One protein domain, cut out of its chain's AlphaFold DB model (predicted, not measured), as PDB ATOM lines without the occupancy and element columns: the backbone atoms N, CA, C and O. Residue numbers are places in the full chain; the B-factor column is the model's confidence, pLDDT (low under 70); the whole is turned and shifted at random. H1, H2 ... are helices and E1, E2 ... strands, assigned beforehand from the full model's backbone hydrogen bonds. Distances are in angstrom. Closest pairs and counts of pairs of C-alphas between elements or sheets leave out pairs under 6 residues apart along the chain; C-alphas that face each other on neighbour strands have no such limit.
ATOM      1  N   LEU A 256     -42.703  -1.940  22.460       96.44
ATOM      2  CA  LEU A 256     -43.970  -1.202  22.368       96.44
ATOM      3  C   LEU A 256     -44.114  -0.428  21.046       96.44
ATOM      4  O   LEU A 256     -45.232  -0.198  20.598       96.44
ATOM      5  N   GLU A 257     -43.007  -0.051  20.404       95.00
ATOM      6  CA  GLU A 257     -42.986   0.661  19.116       95.00
ATOM      7  C   GLU A 257     -42.853  -0.287  17.915       95.00
ATOM      8  O   GLU A 257     -43.384  -0.023  16.834       95.00
ATOM      9  N   HIS A 258     -42.163  -1.412  18.083       94.00
ATOM     10  CA  HIS A 258     -41.892  -2.339  16.997       94.00
ATOM     11  C   HIS A 258     -41.848  -3.796  17.464       94.00
ATOM     12  O   HIS A 258     -41.074  -4.168  18.345       94.00
ATOM     13  N   ALA A 259     -42.651  -4.637  16.813       93.06
ATOM     14  CA  ALA A 259     -42.562  -6.082  16.936       93.06
ATOM     15  C   ALA A 259     -41.667  -6.642  15.809       93.06
ATOM     16  O   ALA A 259     -41.989  -6.439  14.632       93.06
ATOM     17  N   PRO A 260     -40.593  -7.391  16.136       87.75
ATOM     18  CA  PRO A 260     -39.629  -7.897  15.150       87.75
ATOM     19  C   PRO A 260     -40.237  -8.908  14.170       87.75
ATOM     20  O   PRO A 260     -39.674  -9.174  13.112       87.75
ATOM     21  N   ARG A 261     -41.383  -9.496  14.522       90.00
ATOM     22  CA  ARG A 261     -42.259 -10.227  13.611       90.00
ATOM     23  C   ARG A 261     -43.688 -10.210  14.129       90.00
ATOM     24  O   ARG A 261     -43.901 -10.255  15.337       90.00
ATOM     25  N   ASP A 262     -44.645 -10.216  13.215       92.25
ATOM     26  CA  ASP A 262     -46.030 -10.539  13.531       92.25
ATOM     27  C   ASP A 262     -46.188 -12.047  13.811       92.25
ATOM     28  O   ASP A 262     -45.315 -12.875  13.498       92.25
ATOM     29  N   LEU A 263     -47.318 -12.404  14.415       91.19
ATOM     30  CA  LEU A 263     -47.652 -13.781  14.751       91.19
ATOM     31  C   LEU A 263     -48.080 -14.573  13.512       91.19
ATOM     32  O   LEU A 263     -48.748 -14.077  12.604       91.19
ATOM     33  N   ARG A 264     -47.724 -15.856  13.497       89.56
ATOM     34  CA  ARG A 264     -48.122 -16.808  12.455       89.56
ATOM     35  C   ARG A 264     -49.545 -17.303  12.698       89.56
ATOM     36  O   ARG A 264     -50.047 -17.311  13.819       89.56
ATOM     37  N   PHE A 265     -50.174 -17.827  11.647       84.75
ATOM     38  CA  PHE A 265     -51.540 -18.360  11.715       84.75
ATOM     39  C   PHE A 265     -51.739 -19.426  12.810       84.75
ATOM     40  O   PHE A 265     -52.757 -19.410  13.495       84.75
ATOM     41  N   HIS A 266     -50.780 -20.338  12.999       85.06
ATOM     42  CA  HIS A 266     -50.882 -21.366  14.040       85.06
ATOM     43  C   HIS A 266     -50.617 -20.813  15.446       85.06
ATOM     44  O   HIS A 266     -51.295 -21.236  16.371       85.06
ATOM     45  N   GLU A 267     -49.696 -19.851  15.599       89.88
ATOM     46  CA  GLU A 267     -49.440 -19.157  16.877       89.88
ATOM     47  C   GLU A 267     -50.712 -18.431  17.332       89.88
ATOM     48  O   GLU A 267     -51.150 -18.595  18.464       89.88
ATOM     49  N   ARG A 268     -51.399 -17.748  16.404       89.12
ATOM     50  CA  ARG A 268     -52.716 -17.141  16.653       89.12
ATOM     51  C   ARG A 268     -53.730 -18.133  17.218       89.12
ATOM     52  O   ARG A 268     -54.476 -17.811  18.132       89.12
ATOM     53  N   LEU A 269     -53.822 -19.313  16.614       85.75
ATOM     54  CA  LEU A 269     -54.894 -20.261  16.902       85.75
ATOM     55  C   LEU A 269     -54.640 -21.116  18.146       85.75
ATOM     56  O   LEU A 269     -55.585 -21.402  18.887       85.75
ATOM     57  N   LEU A 270     -53.394 -21.540  18.348       87.69
ATOM     58  CA  LEU A 270     -53.041 -22.635  19.251       87.69
ATOM     59  C   LEU A 270     -52.189 -22.199  20.446       87.69
ATOM     60  O   LEU A 270     -52.251 -22.862  21.483       87.69
ATOM     61  N   GLU A 271     -51.430 -21.107  20.331       89.12
ATOM     62  CA  GLU A 271     -50.512 -20.661  21.380       89.12
ATOM     63  C   GLU A 271     -51.249 -19.853  22.452       89.12
ATOM     64  O   GLU A 271     -52.170 -19.078  22.178       89.12
ATOM     65  N   TYR A 272     -50.843 -20.044  23.702       91.19
ATOM     66  CA  TYR A 272     -51.278 -19.187  24.792       91.19
ATOM     67  C   TYR A 272     -50.524 -17.851  24.747       91.19
ATOM     68  O   TYR A 272     -49.318 -17.819  24.528       91.19
ATOM     69  N   ILE A 273     -51.213 -16.733  25.002       92.25
ATOM     70  CA  ILE A 273     -50.628 -15.391  24.845       92.25
ATOM     71  C   ILE A 273     -49.382 -15.158  25.712       92.25
ATOM     72  O   ILE A 273     -48.459 -14.484  25.269       92.25
ATOM     73  N   GLY A 274     -49.322 -15.741  26.920       89.88
ATOM     74  CA  GLY A 274     -48.163 -15.615  27.813       89.88
ATOM     75  C   GLY A 274     -46.903 -16.285  27.262       89.88
ATOM     76  O   GLY A 274     -45.794 -15.937  27.665       89.88
ATOM     77  N   ASP A 275     -47.077 -17.177  26.288       88.38
ATOM     78  CA  ASP A 275     -46.018 -17.930  25.622       88.38
ATOM     79  C   ASP A 275     -45.646 -17.312  24.260       88.38
ATOM     80  O   ASP A 275     -44.727 -17.789  23.596       88.38
ATOM     81  N   SER A 276     -46.330 -16.227  23.871       90.69
ATOM     82  CA  SER A 276     -46.180 -15.561  22.580       90.69
ATOM     83  C   SER A 276     -44.747 -15.062  22.330       90.69
ATOM     84  O   SER A 276     -44.117 -14.516  23.239       90.69
ATOM     85  N   PRO A 277     -44.252 -15.132  21.078       88.25
ATOM     86  CA  PRO A 277     -43.000 -14.487  20.677       88.25
ATOM     87  C   PRO A 277     -43.056 -12.951  20.730       88.25
ATOM     88  O   PRO A 277     -42.007 -12.309  20.679       88.25
ATOM     89  N   ASP A 278     -44.250 -12.351  20.779       92.44
ATOM     90  CA  ASP A 278     -44.399 -10.916  20.995       92.44
ATOM     91  C   ASP A 278     -44.261 -10.615  22.494       92.44
ATOM     92  O   ASP A 278     -45.094 -10.992  23.322       92.44
ATOM     93  N   GLU A 279     -43.184  -9.914  22.840       91.38
ATOM     94  CA  GLU A 279     -42.800  -9.630  24.219       91.38
ATOM     95  C   GLU A 279     -43.857  -8.857  25.022       91.38
ATOM     96  O   GLU A 279     -43.956  -9.059  26.235       91.38
ATOM     97  N   VAL A 280     -44.632  -7.988  24.363       94.62
ATOM     98  CA  VAL A 280     -45.700  -7.201  24.998       94.62
ATOM     99  C   VAL A 280     -46.872  -8.118  25.336       94.62
ATOM    100  O   VAL A 280     -47.366  -8.096  26.461       94.62
ATOM    101  N   LEU A 281     -47.271  -8.977  24.394       95.25
ATOM    102  CA  LEU A 281     -48.347  -9.955  24.583       95.25
ATOM    103  C   LEU A 281     -47.995 -10.974  25.675       95.25
ATOM    104  O   LEU A 281     -48.817 -11.241  26.553       95.25
ATOM    105  N   SER A 282     -46.760 -11.482  25.671       93.06
ATOM    106  CA  SER A 282     -46.272 -12.397  26.708       93.06
ATOM    107  C   SER A 282     -46.346 -11.770  28.106       93.06
ATOM    108  O   SER A 282     -46.813 -12.408  29.055       93.06
ATOM    109  N   MET A 283     -45.969 -10.491  28.237       93.38
ATOM    110  CA  MET A 283     -46.076  -9.762  29.504       93.38
ATOM    111  C   MET A 283     -47.534  -9.549  29.932       93.38
ATOM    112  O   MET A 283     -47.861  -9.757  31.097       93.38
ATOM    113  N   VAL A 284     -48.431  -9.207  29.002       95.12
ATOM    114  CA  VAL A 284     -49.874  -9.096  29.279       95.12
ATOM    115  C   VAL A 284     -50.443 -10.415  29.815       95.12
ATOM    116  O   VAL A 284     -51.176 -10.411  30.806       95.12
ATOM    117  N   GLY A 285     -50.068 -11.550  29.215       93.44
ATOM    118  CA  GLY A 285     -50.458 -12.877  29.699       93.44
ATOM    119  C   GLY A 285     -49.991 -13.151  31.130       93.44
ATOM    120  O   GLY A 285     -50.779 -13.610  31.957       93.44
ATOM    121  N   ARG A 286     -48.737 -12.803  31.446       90.50
ATOM    122  CA  ARG A 286     -48.169 -12.924  32.799       90.50
ATOM    123  C   ARG A 286     -48.910 -12.052  33.819       90.50
ATOM    124  O   ARG A 286     -49.254 -12.539  34.890       90.50
ATOM    125  N   ILE A 287     -49.222 -10.801  33.479       92.25
ATOM    126  CA  ILE A 287     -49.963  -9.885  34.366       92.25
ATOM    127  C   ILE A 287     -51.379 -10.408  34.647       92.25
ATOM    128  O   ILE A 287     -51.856 -10.335  35.778       92.25
ATOM    129  N   MET A 288     -52.051 -10.999  33.654       92.25
ATOM    130  CA  MET A 288     -53.341 -11.661  33.886       92.25
ATOM    131  C   MET A 288     -53.208 -12.853  34.847       92.25
ATOM    132  O   MET A 288     -54.054 -13.030  35.723       92.25
ATOM    133  N   MET A 289     -52.136 -13.645  34.738       89.81
ATOM    134  CA  MET A 289     -51.876 -14.754  35.666       89.81
ATOM    135  C   MET A 289     -51.640 -14.281  37.105       89.81
ATOM    136  O   MET A 289     -52.121 -14.928  38.037       89.81
ATOM    137  N   GLU A 290     -50.988 -13.131  37.309       88.31
ATOM    138  CA  GLU A 290     -50.860 -12.511  38.638       88.31
ATOM    139  C   GLU A 290     -52.241 -12.238  39.263       88.31
ATOM    140  O   GLU A 290     -52.468 -12.559  40.436       88.31
ATOM    141  N   ALA A 291     -53.183 -11.716  38.469       89.19
ATOM    142  CA  ALA A 291     -54.566 -11.486  38.889       89.19
ATOM    143  C   ALA A 291     -55.272 -12.801  39.245       89.19
ATOM    144  O   ALA A 291     -55.855 -12.932  40.321       89.19
ATOM    145  N   GLU A 292     -55.169 -13.806  38.371       88.62
ATOM    146  CA  GLU A 292     -55.745 -15.140  38.574       88.62
ATOM    147  C   GLU A 292     -55.190 -15.819  39.836       88.62
ATOM    148  O   GLU A 292     -55.918 -16.501  40.561       88.62
ATOM    149  N   HIS A 293     -53.913 -15.607  40.157       88.12
ATOM    150  CA  HIS A 293     -53.303 -16.089  41.392       88.12
ATOM    151  C   HIS A 293     -53.856 -15.396  42.645       88.12
ATOM    152  O   HIS A 293     -54.169 -16.088  43.619       88.12
ATOM    153  N   GLU A 532     -56.501  -0.593  33.448       87.25
ATOM    154  CA  GLU A 532     -55.659   0.394  32.753       87.25
ATOM    155  C   GLU A 532     -54.453  -0.226  32.057       87.25
ATOM    156  O   GLU A 532     -54.099   0.199  30.965       87.25
ATOM    157  N   ILE A 533     -53.826  -1.244  32.651       93.00
ATOM    158  CA  ILE A 533     -52.685  -1.921  32.025       93.00
ATOM    159  C   ILE A 533     -53.148  -2.616  30.745       93.00
ATOM    160  O   ILE A 533     -52.481  -2.515  29.714       93.00
ATOM    161  N   PHE A 534     -54.296  -3.294  30.793       94.12
ATOM    162  CA  PHE A 534     -54.849  -3.987  29.634       94.12
ATOM    163  C   PHE A 534     -55.352  -3.018  28.560       94.12
ATOM    164  O   PHE A 534     -55.051  -3.229  27.387       94.12
ATOM    165  N   GLU A 535     -56.031  -1.935  28.938       89.31
ATOM    166  CA  GLU A 535     -56.489  -0.896  28.008       89.31
ATOM    167  C   GLU A 535     -55.318  -0.146  27.363       89.31
ATOM    168  O   GLU A 535     -55.335   0.102  26.157       89.31
ATOM    169  N   SER A 536     -54.268   0.179  28.124       93.94
ATOM    170  CA  SER A 536     -53.040   0.766  27.581       93.94
ATOM    171  C   SER A 536     -52.322  -0.203  26.642       93.94
ATOM    172  O   SER A 536     -51.855   0.208  25.578       93.94
ATOM    173  N   ALA A 537     -52.240  -1.490  26.996       96.38
ATOM    174  CA  ALA A 537     -51.636  -2.502  26.133       96.38
ATOM    175  C   ALA A 537     -52.427  -2.670  24.830       96.38
ATOM    176  O   ALA A 537     -51.828  -2.668  23.757       96.38
ATOM    177  N   GLU A 538     -53.758  -2.747  24.897       94.62
ATOM    178  CA  GLU A 538     -54.627  -2.801  23.719       94.62
ATOM    179  C   GLU A 538     -54.475  -1.549  22.849       94.62
ATOM    180  O   GLU A 538     -54.306  -1.665  21.632       94.62
ATOM    181  N   ALA A 539     -54.450  -0.360  23.454       92.62
ATOM    182  CA  ALA A 539     -54.265   0.898  22.739       92.62
ATOM    183  C   ALA A 539     -52.925   0.947  21.992       92.62
ATOM    184  O   ALA A 539     -52.887   1.348  20.831       92.62
ATOM    185  N   VAL A 540     -51.831   0.495  22.616       95.88
ATOM    186  CA  VAL A 540     -50.502   0.461  21.986       95.88
ATOM    187  C   VAL A 540     -50.417  -0.620  20.905       95.88
ATOM    188  O   VAL A 540     -49.960  -0.335  19.798       95.88
ATOM    189  N   VAL A 541     -50.886  -1.840  21.182       96.38
ATOM    190  CA  VAL A 541     -50.843  -2.983  20.248       96.38
ATOM    191  C   VAL A 541     -51.724  -2.744  19.021       96.38
ATOM    192  O   VAL A 541     -51.343  -3.102  17.911       96.38
ATOM    193  N   SER A 542     -52.875  -2.095  19.188       93.12
ATOM    194  CA  SER A 542     -53.746  -1.707  18.074       93.12
ATOM    195  C   SER A 542     -53.279  -0.442  17.347       93.12
ATOM    196  O   SER A 542     -53.795  -0.134  16.275       93.12
ATOM    197  N   SER A 543     -52.324   0.318  17.890       92.31
ATOM    198  CA  SER A 543     -51.969   1.627  17.337       92.31
ATOM    199  C   SER A 543     -51.284   1.554  15.971       92.31
ATOM    200  O   SER A 543     -50.559   0.617  15.637       92.31
ATOM    201  N   GLU A 544     -51.429   2.627  15.196       87.94
ATOM    202  CA  GLU A 544     -50.628   2.853  13.989       87.94
ATOM    203  C   GLU A 544     -49.143   3.127  14.291       87.94
ATOM    204  O   GLU A 544     -48.294   2.966  13.406       87.94
ATOM    205  N   PHE A 545     -48.832   3.496  15.540       89.06
ATOM    206  CA  PHE A 545     -47.484   3.782  16.031       89.06
ATOM    207  C   PHE A 545     -46.685   2.526  16.381       89.06
ATOM    208  O   PHE A 545     -45.461   2.610  16.454       89.06
ATOM    209  N   ARG A 546     -47.341   1.370  16.564       94.25
ATOM    210  CA  ARG A 546     -46.662   0.077  16.702       94.25
ATOM    211  C   ARG A 546     -46.591  -0.627  15.349       94.25
ATOM    212  O   ARG A 546     -47.617  -0.927  14.737       94.25
ATOM    213  N   LYS A 547     -45.377  -0.885  14.857       94.75
ATOM    214  CA  LYS A 547     -45.148  -1.551  13.560       94.75
ATOM    215  C   LYS A 547     -44.827  -3.027  13.737       94.75
ATOM    216  O   LYS A 547     -44.019  -3.381  14.589       94.75
ATOM    217  N   TYR A 548     -45.377  -3.863  12.863       94.44
ATOM    218  CA  TYR A 548     -45.173  -5.312  12.885       94.44
ATOM    219  C   TYR A 548     -44.521  -5.779  11.596       94.44
ATOM    220  O   TYR A 548     -45.098  -5.584  10.524       94.44
ATOM    221  N   THR A 549     -43.350  -6.408  11.687       93.19
ATOM    222  CA  THR A 549     -42.699  -7.010  10.516       93.19
ATOM    223  C   THR A 549     -43.481  -8.234  10.042       93.19
ATOM    224  O   THR A 549     -43.752  -9.164  10.800       93.19
ATOM    225  N   VAL A 550     -43.861  -8.248   8.766       91.00
ATOM    226  CA  VAL A 550     -44.681  -9.314   8.184       91.00
ATOM    227  C   VAL A 550     -43.834 -10.554   7.922       91.00
ATOM    228  O   VAL A 550     -42.724 -10.465   7.392       91.00
ATOM    229  N   VAL A 551     -44.382 -11.725   8.249       87.62
ATOM    230  CA  VAL A 551     -43.740 -13.019   8.006       87.62
ATOM    231  C   VAL A 551     -44.611 -13.961   7.179       87.62
ATOM    232  O   VAL A 551     -45.838 -13.872   7.198       87.62
ATOM    233  N   ASP A 552     -43.968 -14.883   6.462       85.25
ATOM    234  CA  ASP A 552     -44.638 -16.002   5.795       85.25
ATOM    235  C   ASP A 552     -45.062 -17.110   6.789       85.25
ATOM    236  O   ASP A 552     -44.815 -17.042   7.998       85.25
ATOM    237  N   SER A 553     -45.685 -18.181   6.284       78.06
ATOM    238  CA  SER A 553     -46.108 -19.331   7.102       78.06
ATOM    239  C   SER A 553     -44.942 -20.062   7.793       78.06
ATOM    240  O   SER A 553     -45.118 -20.624   8.878       78.06
ATOM    241  N   GLY A 554     -43.736 -20.007   7.217       73.75
ATOM    242  CA  GLY A 554     -42.490 -20.522   7.795       73.75
ATOM    243  C   GLY A 554     -41.829 -19.569   8.802       73.75
ATOM    244  O   GLY A 554     -40.816 -19.910   9.434       73.75
ATOM    245  N   GLY A 555     -42.390 -18.374   8.991       75.75
ATOM    246  CA  GLY A 555     -41.850 -17.326   9.845       75.75
ATOM    247  C   GLY A 555     -40.595 -16.670   9.272       75.75
ATOM    248  O   GLY A 555     -39.695 -16.352  10.050       75.75
ATOM    249  N   ARG A 556     -40.464 -16.582   7.943       85.56
ATOM    250  CA  ARG A 556     -39.431 -15.792   7.257       85.56
ATOM    251  C   ARG A 556     -39.969 -14.388   7.000       85.56
ATOM    252  O   ARG A 556     -41.135 -14.242   6.645       85.56
ATOM    253  N   ILE A 557     -39.122 -13.379   7.183       87.38
ATOM    254  CA  ILE A 557     -39.484 -11.972   6.988       87.38
ATOM    255  C   ILE A 557     -39.764 -11.710   5.508       87.38
ATOM    256  O   ILE A 557     -38.977 -12.092   4.641       87.38
ATOM    257  N   ILE A 558     -40.889 -11.053   5.228       87.94
ATOM    258  CA  ILE A 558     -41.263 -10.633   3.881       87.94
ATOM    259  C   ILE A 558     -40.653  -9.256   3.611       87.94
ATOM    260  O   ILE A 558     -40.816  -8.321   4.393       87.94
ATOM    261  N   GLN A 559     -39.942  -9.124   2.493       88.06
ATOM    262  CA  GLN A 559     -39.398  -7.845   2.037       88.06
ATOM    263  C   GLN A 559     -40.484  -6.996   1.367       88.06
ATOM    264  O   GLN A 559     -41.418  -7.515   0.753       88.06
ATOM    265  N   SER A 560     -40.356  -5.675   1.462       83.75
ATOM    266  CA  SER A 560     -41.286  -4.734   0.844       83.75
ATOM    267  C   SER A 560     -41.305  -4.884  -0.680       83.75
ATOM    268  O   SER A 560     -40.261  -4.964  -1.330       83.75
ATOM    269  N   ARG A 561     -42.514  -4.848  -1.260       78.25
ATOM    270  CA  ARG A 561     -42.727  -4.900  -2.717       78.25
ATOM    271  C   ARG A 561     -42.085  -3.719  -3.451       78.25
ATOM    272  O   ARG A 561     -41.661  -3.879  -4.588       78.25
ATOM    273  N   PHE A 562     -41.997  -2.563  -2.792       78.50
ATOM    274  CA  PHE A 562     -41.468  -1.324  -3.371       78.50
ATOM    275  C   PHE A 562     -39.964  -1.146  -3.134       78.50
ATOM    276  O   PHE A 562     -39.295  -0.461  -3.900       78.50
ATOM    277  N   ASN A 563     -39.415  -1.765  -2.084       79.69
ATOM    278  CA  ASN A 563     -37.984  -1.736  -1.802       79.69
ATOM    279  C   ASN A 563     -37.536  -3.056  -1.166       79.69
ATOM    280  O   ASN A 563     -37.700  -3.256   0.036       79.69
ATOM    281  N   LYS A 564     -36.897  -3.918  -1.964       75.62
ATOM    282  CA  LYS A 564     -36.433  -5.250  -1.536       75.62
ATOM    283  C   LYS A 564     -35.397  -5.218  -0.399       75.62
ATOM    284  O   LYS A 564     -35.149  -6.244   0.214       75.62
ATOM    285  N   THR A 565     -34.802  -4.064  -0.081       78.19
ATOM    286  CA  THR A 565     -33.870  -3.924   1.058       78.19
ATOM    287  C   THR A 565     -34.565  -3.616   2.386       78.19
ATOM    288  O   THR A 565     -33.936  -3.721   3.435       78.19
ATOM    289  N   LYS A 566     -35.853  -3.247   2.362       83.81
ATOM    290  CA  LYS A 566     -36.641  -2.940   3.561       83.81
ATOM    291  C   LYS A 566     -37.632  -4.054   3.859       83.81
ATOM    292  O   LYS A 566     -38.228  -4.633   2.953       83.81
ATOM    293  N   GLU A 567     -37.842  -4.321   5.139       88.69
ATOM    294  CA  GLU A 567     -38.853  -5.265   5.606       88.69
ATOM    295  C   GLU A 567     -40.262  -4.708   5.367       88.69
ATOM    296  O   GLU A 567     -40.510  -3.507   5.512       88.69
ATOM    297  N   GLN A 568     -41.196  -5.574   4.979       90.25
ATOM    298  CA  GLN A 568     -42.602  -5.211   4.918       90.25
ATOM    299  C   GLN A 568     -43.144  -5.125   6.345       90.25
ATOM    300  O   GLN A 568     -43.031  -6.080   7.112       90.25
ATOM    301  N   THR A 569     -43.778  -4.004   6.685       91.38
ATOM    302  CA  THR A 569     -44.457  -3.825   7.970       91.38
ATOM    303  C   THR A 569     -45.941  -3.545   7.771       91.38
ATOM    304  O   THR A 569     -46.357  -3.117   6.692       91.38
ATOM    305  N   ARG A 570     -46.740  -3.801   8.808       92.44
ATOM    306  CA  ARG A 570     -48.156  -3.414   8.887       92.44
ATOM    307  C   ARG A 570     -48.453  -2.671  10.197       92.44
ATOM    308  O   ARG A 570     -47.709  -2.866  11.168       92.44
ATOM    309  N   PRO A 571     -49.478  -1.799  10.232       91.56
ATOM    310  CA  PRO A 571     -49.914  -1.135  11.461       91.56
ATOM    311  C   PRO A 571     -50.581  -2.118  12.434       91.56
ATOM    312  O   PRO A 571     -51.010  -3.206  12.041       91.56
ATOM    313  N   GLY A 572     -50.702  -1.719  13.704       90.06
ATOM    314  CA  GLY A 572     -51.245  -2.561  14.769       90.06
ATOM    315  C   GLY A 572     -52.665  -3.063  14.538       90.06
ATOM    316  O   GLY A 572     -52.910  -4.250  14.747       90.06
ATOM    317  N   MET A 573     -53.571  -2.227  14.021       86.69
ATOM    318  CA  MET A 573     -54.964  -2.625  13.743       86.69
ATOM    319  C   MET A 573     -55.073  -3.813  12.766       86.69
ATOM    320  O   MET A 573     -56.001  -4.608  12.868       86.69
ATOM    321  N   GLU A 574     -54.107  -3.976  11.856       90.06
ATOM    322  CA  GLU A 574     -54.067  -5.065  10.865       90.06
ATOM    323  C   GLU A 574     -53.212  -6.266  11.313       90.06
ATOM    324  O   GLU A 574     -53.068  -7.258  10.582       90.06
ATOM    325  N   SER A 575     -52.587  -6.169  12.489       92.81
ATOM    326  CA  SER A 575     -51.667  -7.183  12.999       92.81
ATOM    327  C   SER A 575     -52.403  -8.398  13.556       92.81
ATOM    328  O   SER A 575     -53.497  -8.310  14.123       92.81
ATOM    329  N   VAL A 576     -51.774  -9.565  13.433       92.94
ATOM    330  CA  VAL A 576     -52.276 -10.784  14.068       92.94
ATOM    331  C   VAL A 576     -52.161 -10.684  15.590       92.94
ATOM    332  O   VAL A 576     -53.053 -11.147  16.303       92.94
ATOM    333  N   ALA A 577     -51.112 -10.032  16.094       93.88
ATOM    334  CA  ALA A 577     -50.945  -9.753  17.519       93.88
ATOM    335  C   ALA A 577     -52.144  -9.006  18.133       93.88
ATOM    336  O   ALA A 577     -52.606  -9.381  19.209       93.88
ATOM    337  N   HIS A 578     -52.691  -8.000  17.443       94.12
ATOM    338  CA  HIS A 578     -53.890  -7.297  17.905       94.12
ATOM    339  C   HIS A 578     -55.104  -8.230  18.004       94.12
ATOM    340  O   HIS A 578     -55.798  -8.221  19.019       94.12
ATOM    341  N   GLN A 579     -55.317  -9.102  17.010       91.88
ATOM    342  CA  GLN A 579     -56.402 -10.093  17.045       91.88
ATOM    343  C   GLN A 579     -56.268 -11.046  18.242       91.88
ATOM    344  O   GLN A 579     -57.255 -11.317  18.926       91.88
ATOM    345  N   VAL A 580     -55.051 -11.538  18.505       93.12
ATOM    346  CA  VAL A 580     -54.765 -12.431  19.640       93.12
ATOM    347  C   VAL A 580     -54.997 -11.721  20.968       93.12
ATOM    348  O   VAL A 580     -55.653 -12.286  21.843       93.12
ATOM    349  N   LEU A 581     -54.504 -10.488  21.117       94.44
ATOM    350  CA  LEU A 581     -54.691  -9.707  22.336       94.44
ATOM    351  C   LEU A 581     -56.173  -9.445  22.605       94.44
ATOM    352  O   LEU A 581     -56.647  -9.748  23.695       94.44
ATOM    353  N   ASN A 582     -56.913  -8.957  21.610       91.19
ATOM    354  CA  ASN A 582     -58.345  -8.703  21.745       91.19
ATOM    355  C   ASN A 582     -59.087  -9.957  22.184       91.19
ATOM    356  O   ASN A 582     -59.855  -9.920  23.138       91.19
ATOM    357  N   ARG A 583     -58.802 -11.091  21.535       88.19
ATOM    358  CA  ARG A 583     -59.476 -12.348  21.852       88.19
ATOM    359  C   ARG A 583     -59.091 -12.896  23.225       88.19
ATOM    360  O   ARG A 583     -59.898 -13.545  23.891       88.19
ATOM    361  N   PHE A 584     -57.862 -12.646  23.660       91.75
ATOM    362  CA  PHE A 584     -57.425 -12.962  25.010       91.75
ATOM    363  C   PHE A 584     -58.155 -12.111  26.055       91.75
ATOM    364  O   PHE A 584     -58.646 -12.671  27.035       91.75
ATOM    365  N   LEU A 585     -58.273 -10.797  25.839       91.50
ATOM    366  CA  LEU A 585     -58.997  -9.892  26.734       91.50
ATOM    367  C   LEU A 585     -60.494 -10.224  26.770       91.50
ATOM    368  O   LEU A 585     -61.049 -10.358  27.857       91.50
ATOM    369  N   ASP A 586     -61.126 -10.466  25.619       86.44
ATOM    370  CA  ASP A 586     -62.519 -10.927  25.522       86.44
ATOM    371  C   ASP A 586     -62.765 -12.116  26.455       86.44
ATOM    372  O   ASP A 586     -63.668 -12.094  27.288       86.44
ATOM    373  N   MET A 587     -61.905 -13.129  26.382       84.12
ATOM    374  CA  MET A 587     -62.046 -14.355  27.158       84.12
ATOM    375  C   MET A 587     -61.671 -14.196  28.636       84.12
ATOM    376  O   MET A 587     -62.434 -14.626  29.503       84.12
ATOM    377  N   GLN A 588     -60.488 -13.652  28.931       86.81
ATOM    378  CA  GLN A 588     -59.927 -13.651  30.285       86.81
ATOM    379  C   GLN A 588     -60.375 -12.443  31.098       86.81
ATOM    380  O   GLN A 588     -60.723 -12.598  32.266       86.81
ATOM    381  N   LEU A 589     -60.389 -11.250  30.501       88.06
ATOM    382  CA  LEU A 589     -60.784 -10.025  31.192       88.06
ATOM    383  C   LEU A 589     -62.307  -9.895  31.228       88.06
ATOM    384  O   LEU A 589     -62.896  -9.727  32.295       88.06
ATOM    385  N   TYR A 590     -62.941 -10.028  30.063       84.06
ATOM    386  CA  TYR A 590     -64.366  -9.770  29.917       84.06
ATOM    387  C   TYR A 590     -65.230 -11.014  30.098       84.06
ATOM    388  O   TYR A 590     -66.398 -10.854  30.394       84.06
TER     389      TYR A 590
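Overview. This is residues 256 to 293 and 532 to 590 of the 1034 residues of an uncharacterized protein of Bacteroides sp (UniProt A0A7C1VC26). H2, H3 and H4 form a loose three-helix bundle with short H1 beside H4; the small hairpin E1-E2 and its long loop, residues 550 to 568, make the other end. Printed are 97 residues, with H1, H2, H3, E1, E2, H4 in order, mostly helix; the sheet is antiparallel. The whole is compact, radius of gyration of the C-alphas 13.6 A, spanning 47 by 25 by 17 A.

Along the chain. Find C-alpha 265 at (-51.540, -18.360, 11.715), where H1, residues 265 to 270, begins. H2, residues 279 to 293, follows, 21.1 A long. Then come H3, residues 532 to 542, E1, 547 to 549, E2, 569 to 571, and H4, 576 to 588, ending at (-59.927, -13.651, 30.285).

Arrangement. In the up-and-down bundle each helix runs against the one before. Look at H4, the hub: it touches H3, closest C-alphas Ser 542 and His 578, 5.6 A. H2 only just touches H4, with 3 pairs of C-alphas within 8 A, closest Leu 281 and Leu 581, 6.7 A. Residues 576 to 580 of H4 touch H1, closest C-alphas Arg 268 and Val 580, 5.9 A. Between E1 and E2, N 548 and O 570 are within hydrogen-bond range, 3.1 A. In H1 to H4 every O i to N i+4 pair is.

Size, cuts and confidence. Residues 294 to 531 are cut out; C-alphas 293 and 532 are 18.8 A apart. The E1 to E2 link is long. No printed residue is under pLDDT 70.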